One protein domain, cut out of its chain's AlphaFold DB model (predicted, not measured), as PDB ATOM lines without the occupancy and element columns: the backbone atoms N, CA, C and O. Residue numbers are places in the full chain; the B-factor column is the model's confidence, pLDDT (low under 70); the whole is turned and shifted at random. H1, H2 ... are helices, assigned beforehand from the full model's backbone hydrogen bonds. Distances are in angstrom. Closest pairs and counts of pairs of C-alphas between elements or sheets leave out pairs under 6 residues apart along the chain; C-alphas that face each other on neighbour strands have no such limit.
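AT A GLANCE: This is residues 10 to 55 of the 59 residues of an uncharacterized protein of Deltaproteobacteria bacterium (UniProt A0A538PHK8). A long, loose open loop: H1 lies at one end, an extended stretch runs to H2 at the other end, and H3 runs back along the longest axis to end near the first residue of H1. The printed part has 46 residues with three named helices, H1, H2, H3, and no named strand, and its class is all helix. It is loose, with a radius of gyration of the C-alphas of 13.0 A and spans of 37 by 18 by 17 A.

HOW THE PARTS SIT: H1, residues 10 to 18, and H3, residues 39 to 53, are close but not clearly touching; their closest C-alphas, of His 10 and Cys 53, are 7.4 A apart. Their lines are about perpendicular, only just, at 72 degrees. H2, residues 32 to 35, is apart from H1. H2 and H3 are close but not clearly touching; their closest C-alphas, of Ile 34 and Val 42, are 7.2 A apart. In H1 and H3 every O i to N i+4 pair is within hydrogen-bond range; H2 is too short for one.

IN THESE COORDINATES: H1 begins at C-alpha 10 (-86.749, 45.479, 21.934) and measures 12.2 A. H2 measures 4.9 A. H3 measures 20.3 A and ends at C-alpha 53 (-91.724, 44.404, 27.280).

THE WHOLE: The C-alphas of Gly 20 and Asp 36, the two farthest apart, are 37.2 A apart. H1 to H2 is a long link, H2 to H3 a tight one. The printed part has no cut, and no printed residue is under 70 in pLDDT.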
ATOM      1  N   HIS A  10     -86.525  46.273  23.133       92.94
ATOM      2  CA  HIS A  10     -86.749  45.479  21.934       92.94
ATOM      3  C   HIS A  10     -85.545  45.566  21.000       92.94
ATOM      4  O   HIS A  10     -84.972  44.542  20.637       92.94
ATOM      5  N   ARG A  11     -85.100  46.787  20.681       95.06
ATOM      6  CA  ARG A  11     -83.939  46.993  19.814       95.06
ATOM      7  C   ARG A  11     -82.689  46.294  20.345       95.06
ATOM      8  O   ARG A  11     -81.976  45.667  19.568       95.06
ATOM      9  N   ILE A  12     -82.401  46.406  21.644       96.00
ATOM     10  CA  ILE A  12     -81.215  45.765  22.235       96.00
ATOM     11  C   ILE A  12     -81.338  44.241  22.177       96.00
ATOM     12  O   ILE A  12     -80.377  43.577  21.795       96.00
ATOM     13  N   ARG A  13     -82.510  43.688  22.514       95.06
ATOM     14  CA  ARG A  13     -82.763  42.244  22.445       95.06
ATOM     15  C   ARG A  13     -82.519  41.707  21.034       95.06
ATOM     16  O   ARG A  13     -81.761  40.753  20.903       95.06
ATOM     17  N   THR A  14     -83.083  42.345  20.005       94.25
ATOM     18  CA  THR A  14     -82.896  41.928  18.605       94.25
ATOM     19  C   THR A  14     -81.417  41.886  18.227       94.25
ATOM     20  O   THR A  14     -80.963  40.899  17.668       94.25
ATOM     21  N   LEU A  15     -80.627  42.897  18.609       96.56
ATOM     22  CA  LEU A  15     -79.188  42.916  18.314       96.56
ATOM     23  C   LEU A  15     -78.426  41.743  18.955       96.56
ATOM     24  O   LEU A  15     -77.466  41.237  18.379       96.56
ATOM     25  N   VAL A  16     -78.828  41.327  20.157       96.56
ATOM     26  CA  VAL A  16     -78.216  40.199  20.873       96.56
ATOM     27  C   VAL A  16     -78.636  38.861  20.255       96.56
ATOM     28  O   VAL A  16     -77.809  37.957  20.121       96.56
ATOM     29  N   GLU A  17     -79.895  38.740  19.838       95.50
ATOM     30  CA  GLU A  17     -80.413  37.566  19.127       95.50
ATOM     31  C   GLU A  17     -79.766  37.413  17.738       95.50
ATOM     32  O   GLU A  17     -79.311  36.319  17.403       95.50
ATOM     33  N   ASP A  18     -79.604  38.507  16.987       96.62
ATOM     34  CA  ASP A  18     -78.905  38.544  15.691       96.62
ATOM     35  C   ASP A  18     -77.425  38.147  15.815       96.62
ATOM     36  O   ASP A  18     -76.840  37.575  14.894       96.62
ATOM     37  N   ALA A  19     -76.812  38.404  16.975       98.19
ATOM     38  CA  ALA A  19     -75.464  37.940  17.301       98.19
ATOM     39  C   ALA A  19     -75.400  36.435  17.648       98.19
ATOM     40  O   ALA A  19     -74.320  35.911  17.930       98.19
ATOM     41  N   GLY A  20     -76.534  35.727  17.618       97.69
ATOM     42  CA  GLY A  20     -76.638  34.281  17.807       97.69
ATOM     43  C   GLY A  20     -76.971  33.836  19.232       97.69
ATOM     44  O   GLY A  20     -76.918  32.639  19.523       97.69
ATOM     45  N   TYR A  21     -77.308  34.754  20.141       96.44
ATOM     46  CA  TYR A  21     -77.707  34.383  21.497       96.44
ATOM     47  C   TYR A  21     -79.164  33.902  21.542       96.44
ATOM     48  O   TYR A  21     -80.076  34.597  21.105       96.44
ATOM     49  N   ALA A  22     -79.401  32.730  22.136       94.38
ATOM     50  CA  ALA A  22     -80.737  32.128  22.238       94.38
ATOM     51  C   ALA A  22     -81.125  31.685  23.664       94.38
ATOM     52  O   ALA A  22     -82.105  30.951  23.830       94.38
ATOM     53  N   GLY A  23     -80.345  32.095  24.672       95.69
ATOM     54  CA  GLY A  23     -80.491  31.688  26.073       95.69
ATOM     55  C   GLY A  23     -81.535  32.480  26.874       95.69
ATOM     56  O   GLY A  23     -82.406  33.148  26.317       95.69
ATOM     57  N   PHE A  24     -81.458  32.366  28.203       95.88
ATOM     58  CA  PHE A  24     -82.347  33.067  29.134       95.88
ATOM     59  C   PHE A  24     -81.951  34.535  29.322       95.88
ATOM     60  O   PHE A  24     -80.780  34.884  29.257       95.88
ATOM     61  N   ILE A  25     -82.936  35.386  29.613       96.06
ATOM     62  CA  ILE A  25     -82.716  36.802  29.913       96.06
ATOM     63  C   ILE A  25     -82.930  37.005  31.409       96.06
ATOM     64  O   ILE A  25     -83.995  36.690  31.942       96.06
ATOM     65  N   GLU A  26     -81.915  37.532  32.078       97.50
ATOM     66  CA  GLU A  26     -81.976  37.873  33.493       97.50
ATOM     67  C   GLU A  26     -82.590  39.264  33.697       97.50
ATOM     68  O   GLU A  26     -82.352  40.189  32.917       97.50
ATOM     69  N   VAL A  27     -83.383  39.414  34.760       97.81
ATOM     70  CA  VAL A  27     -83.898  40.708  35.213       97.81
ATOM     71  C   VAL A  27     -83.198  41.080  36.512       97.81
ATOM     72  O   VAL A  27     -83.475  40.491  37.554       97.81
ATOM     73  N   GLU A  28     -82.357  42.109  36.457       97.88
ATOM     74  CA  GLU A  28     -81.692  42.681  37.626       97.88
ATOM     75  C   GLU A  28     -82.115  44.143  37.798       97.88
ATOM     76  O   GLU A  28     -82.020  44.959  36.877       97.88
ATOM     77  N   ILE A  29     -82.632  44.483  38.980       97.44
ATOM     78  CA  ILE A  29     -83.072  45.841  39.307       97.44
ATOM     79  C   ILE A  29     -82.487  46.233  40.657       97.44
ATOM     80  O   ILE A  29     -82.882  45.703  41.696       97.44
ATOM     81  N   LEU A  30     -81.593  47.219  40.631       97.75
ATOM     82  CA  LEU A  30     -80.998  47.818  41.820       97.75
ATOM     83  C   LEU A  30     -81.734  49.121  42.154       97.75
ATOM     84  O   LEU A  30     -81.404  50.190  41.643       97.75
ATOM     85  N   ASN A  31     -82.802  49.023  42.950       98.12
ATOM     86  CA  ASN A  31     -83.641  50.167  43.309       98.12
ATOM     87  C   ASN A  31     -84.302  49.962  44.681       98.12
ATOM     88  O   ASN A  31     -85.159  49.093  44.826       98.12
ATOM     89  N   GLN A  32     -83.956  50.815  45.651       98.44
ATOM     90  CA  GLN A  32     -84.441  50.707  47.032       98.44
ATOM     91  C   GLN A  32     -85.969  50.757  47.131       98.44
ATOM     92  O   GLN A  32     -86.569  49.922  47.794       98.44
ATOM     93  N   ALA A  33     -86.615  51.671  46.405       98.06
ATOM     94  CA  ALA A  33     -88.069  51.801  46.448       98.06
ATOM     95  C   ALA A  33     -88.791  50.557  45.904       98.06
ATOM     96  O   ALA A  33     -89.936  50.310  46.271       98.06
ATOM     97  N   ILE A  34     -88.157  49.780  45.019       97.75
ATOM     98  CA  ILE A  34     -88.674  48.481  44.566       97.75
ATOM     99  C   ILE A  34     -88.394  47.396  45.605       97.75
ATOM    100  O   ILE A  34     -89.260  46.560  45.836       97.75
ATOM    101  N   TRP A  35     -87.223  47.409  46.241       97.62
ATOM    102  CA  TRP A  35     -86.862  46.440  47.279       97.62
ATOM    103  C   TRP A  35     -87.689  46.571  48.558       97.62
ATOM    104  O   TRP A  35     -87.931  45.571  49.223       97.62
ATOM    105  N   ASP A  36     -88.162  47.776  48.867       98.44
ATOM    106  CA  ASP A  36     -89.032  48.035  50.016       98.44
ATOM    107  C   ASP A  36     -90.486  47.560  49.794       98.44
ATOM    108  O   ASP A  36     -91.301  47.609  50.716       98.44
ATOM    109  N   GLN A  37     -90.846  47.116  48.583       98.44
ATOM    110  CA  GLN A  37     -92.183  46.594  48.266       98.44
ATOM    111  C   GLN A  37     -92.309  45.094  48.598       98.44
ATOM    112  O   GLN A  37     -91.305  44.378  48.607       98.44
ATOM    113  N   PRO A  38     -93.535  44.571  48.815       98.69
ATOM    114  CA  PRO A  38     -93.749  43.141  49.020       98.69
ATOM    115  C   PRO A  38     -93.195  42.304  47.860       98.69
ATOM    116  O   PRO A  38     -93.533  42.526  46.695       98.69
ATOM    117  N   GLY A  39     -92.359  41.313  48.178       98.00
ATOM    118  CA  GLY A  39     -91.634  40.527  47.175       98.00
ATOM    119  C   GLY A  39     -92.541  39.823  46.162       98.00
ATOM    120  O   GLY A  39     -92.253  39.851  44.967       98.00
ATOM    121  N   ASP A  40     -93.666  39.265  46.613       98.56
ATOM    122  CA  ASP A  40     -94.622  38.575  45.737       98.56
ATOM    123  C   ASP A  40     -95.260  39.525  44.715       98.56
ATOM    124  O   ASP A  40     -95.403  39.179  43.541       98.56
ATOM    125  N   GLU A  41     -95.579  40.755  45.125       98.38
ATOM    126  CA  GLU A  41     -96.122  41.781  44.231       98.38
ATOM    127  C   GLU A  41     -95.072  42.236  43.214       98.38
ATOM    128  O   GLU A  41     -95.362  42.380  42.020       98.38
ATOM    129  N   VAL A  42     -93.826  42.417  43.665       98.38
ATOM    130  CA  VAL A  42     -92.703  42.760  42.787       98.38
ATOM    131  C   VAL A  42     -92.477  41.658  41.756       98.38
ATOM    132  O   VAL A  42     -92.344  41.969  40.570       98.38
ATOM    133  N   LEU A  43     -92.474  40.391  42.177       98.38
ATOM    134  CA  LEU A  43     -92.261  39.243  41.300       98.38
ATOM    135  C   LEU A  43     -93.409  39.075  40.300       98.38
ATOM    136  O   LEU A  43     -93.163  38.852  39.113       98.38
ATOM    137  N   GLN A  44     -94.657  39.226  40.747       98.44
ATOM    138  CA  GLN A  44     -95.823  39.152  39.870       98.44
ATOM    139  C   GLN A  44     -95.759  40.232  38.781       98.44
ATOM    140  O   GLN A  44     -95.817  39.917  37.590       98.44
ATOM    141  N   ARG A  45     -95.511  41.489  39.171       98.25
ATOM    142  CA  ARG A  45     -95.339  42.600  38.224       98.25
ATOM    143  C   ARG A  45     -94.132  42.392  37.307       98.25
ATOM    144  O   ARG A  45     -94.193  42.723  36.126       98.25
ATOM    145  N   MET A  46     -93.031  41.842  37.818       98.25
ATOM    146  CA  MET A  46     -91.840  41.545  37.019       98.25
ATOM    147  C   MET A  46     -92.157  40.555  35.895       98.25
ATOM    148  O   MET A  46     -91.789  40.809  34.751       98.25
ATOM    149  N   LYS A  47     -92.888  39.472  36.190       97.88
ATOM    150  CA  LYS A  47     -93.305  38.478  35.187       97.88
ATOM    151  C   LYS A  47     -94.190  39.093  34.106       97.88
ATOM    152  O   LYS A  47     -93.957  38.866  32.922       97.88
ATOM    153  N   GLU A  48     -95.168  39.902  34.502       97.94
ATOM    154  CA  GLU A  48     -96.064  40.594  33.567       97.94
ATOM    155  C   GLU A  48     -95.288  41.526  32.630       97.94
ATOM    156  O   GLU A  48     -95.458  41.482  31.409       97.94
ATOM    157  N   ARG A  49     -94.374  42.329  33.184       97.44
ATOM    158  CA  ARG A  49     -93.550  43.259  32.401       97.44
ATOM    159  C   ARG A  49     -92.512  42.537  31.551       97.44
ATOM    160  O   ARG A  49     -92.210  43.000  30.458       97.44
ATOM    161  N   TYR A  50     -92.006  41.390  31.995       97.25
ATOM    162  CA  TYR A  50     -91.116  40.555  31.193       97.25
ATOM    163  C   TYR A  50     -91.830  40.058  29.931       97.25
ATOM    164  O   TYR A  50     -91.338  40.243  28.819       97.25
ATOM    165  N   LEU A  51     -93.043  39.520  30.080       95.62
ATOM    166  CA  LEU A  51     -93.843  39.091  28.935       95.62
ATOM    167  C   LEU A  51     -94.182  40.263  28.007       95.62
ATOM    168  O   LEU A  51     -94.008  40.134  26.803       95.62
ATOM    169  N   ALA A  52     -94.598  41.409  28.552       95.31
ATOM    170  CA  ALA A  52     -95.067  42.550  27.761       95.31
ATOM    171  C   ALA A  52     -93.954  43.375  27.087       95.31
ATOM    172  O   ALA A  52     -94.171  43.933  26.010       95.31
ATOM    173  N   CYS A  53     -92.783  43.488  27.715       95.25
ATOM    174  CA  CYS A  53     -91.724  44.404  27.280       95.25
ATOM    175  C   CYS A  53     -90.462  43.690  26.786       95.25
ATOM    176  O   CYS A  53     -89.674  44.308  26.077       95.25
ATOM    177  N   VAL A  54     -90.260  42.420  27.157       94.81
ATOM    178  CA  VAL A  54     -89.083  41.636  26.749       94.81
ATOM    179  C   VAL A  54     -89.468  40.586  25.707       94.81
ATOM    180  O   VAL A  54     -88.839  40.534  24.654       94.81
ATOM    181  N   LEU A  55     -90.518  39.788  25.948       91.12
ATOM    182  CA  LEU A  55     -90.898  38.654  25.081       91.12
ATOM    183  C   LEU A  55     -92.065  38.897  24.113       91.12
ATOM    184  O   LEU A  55     -92.354  38.018  23.308       91.12
TER     185      LEU A  55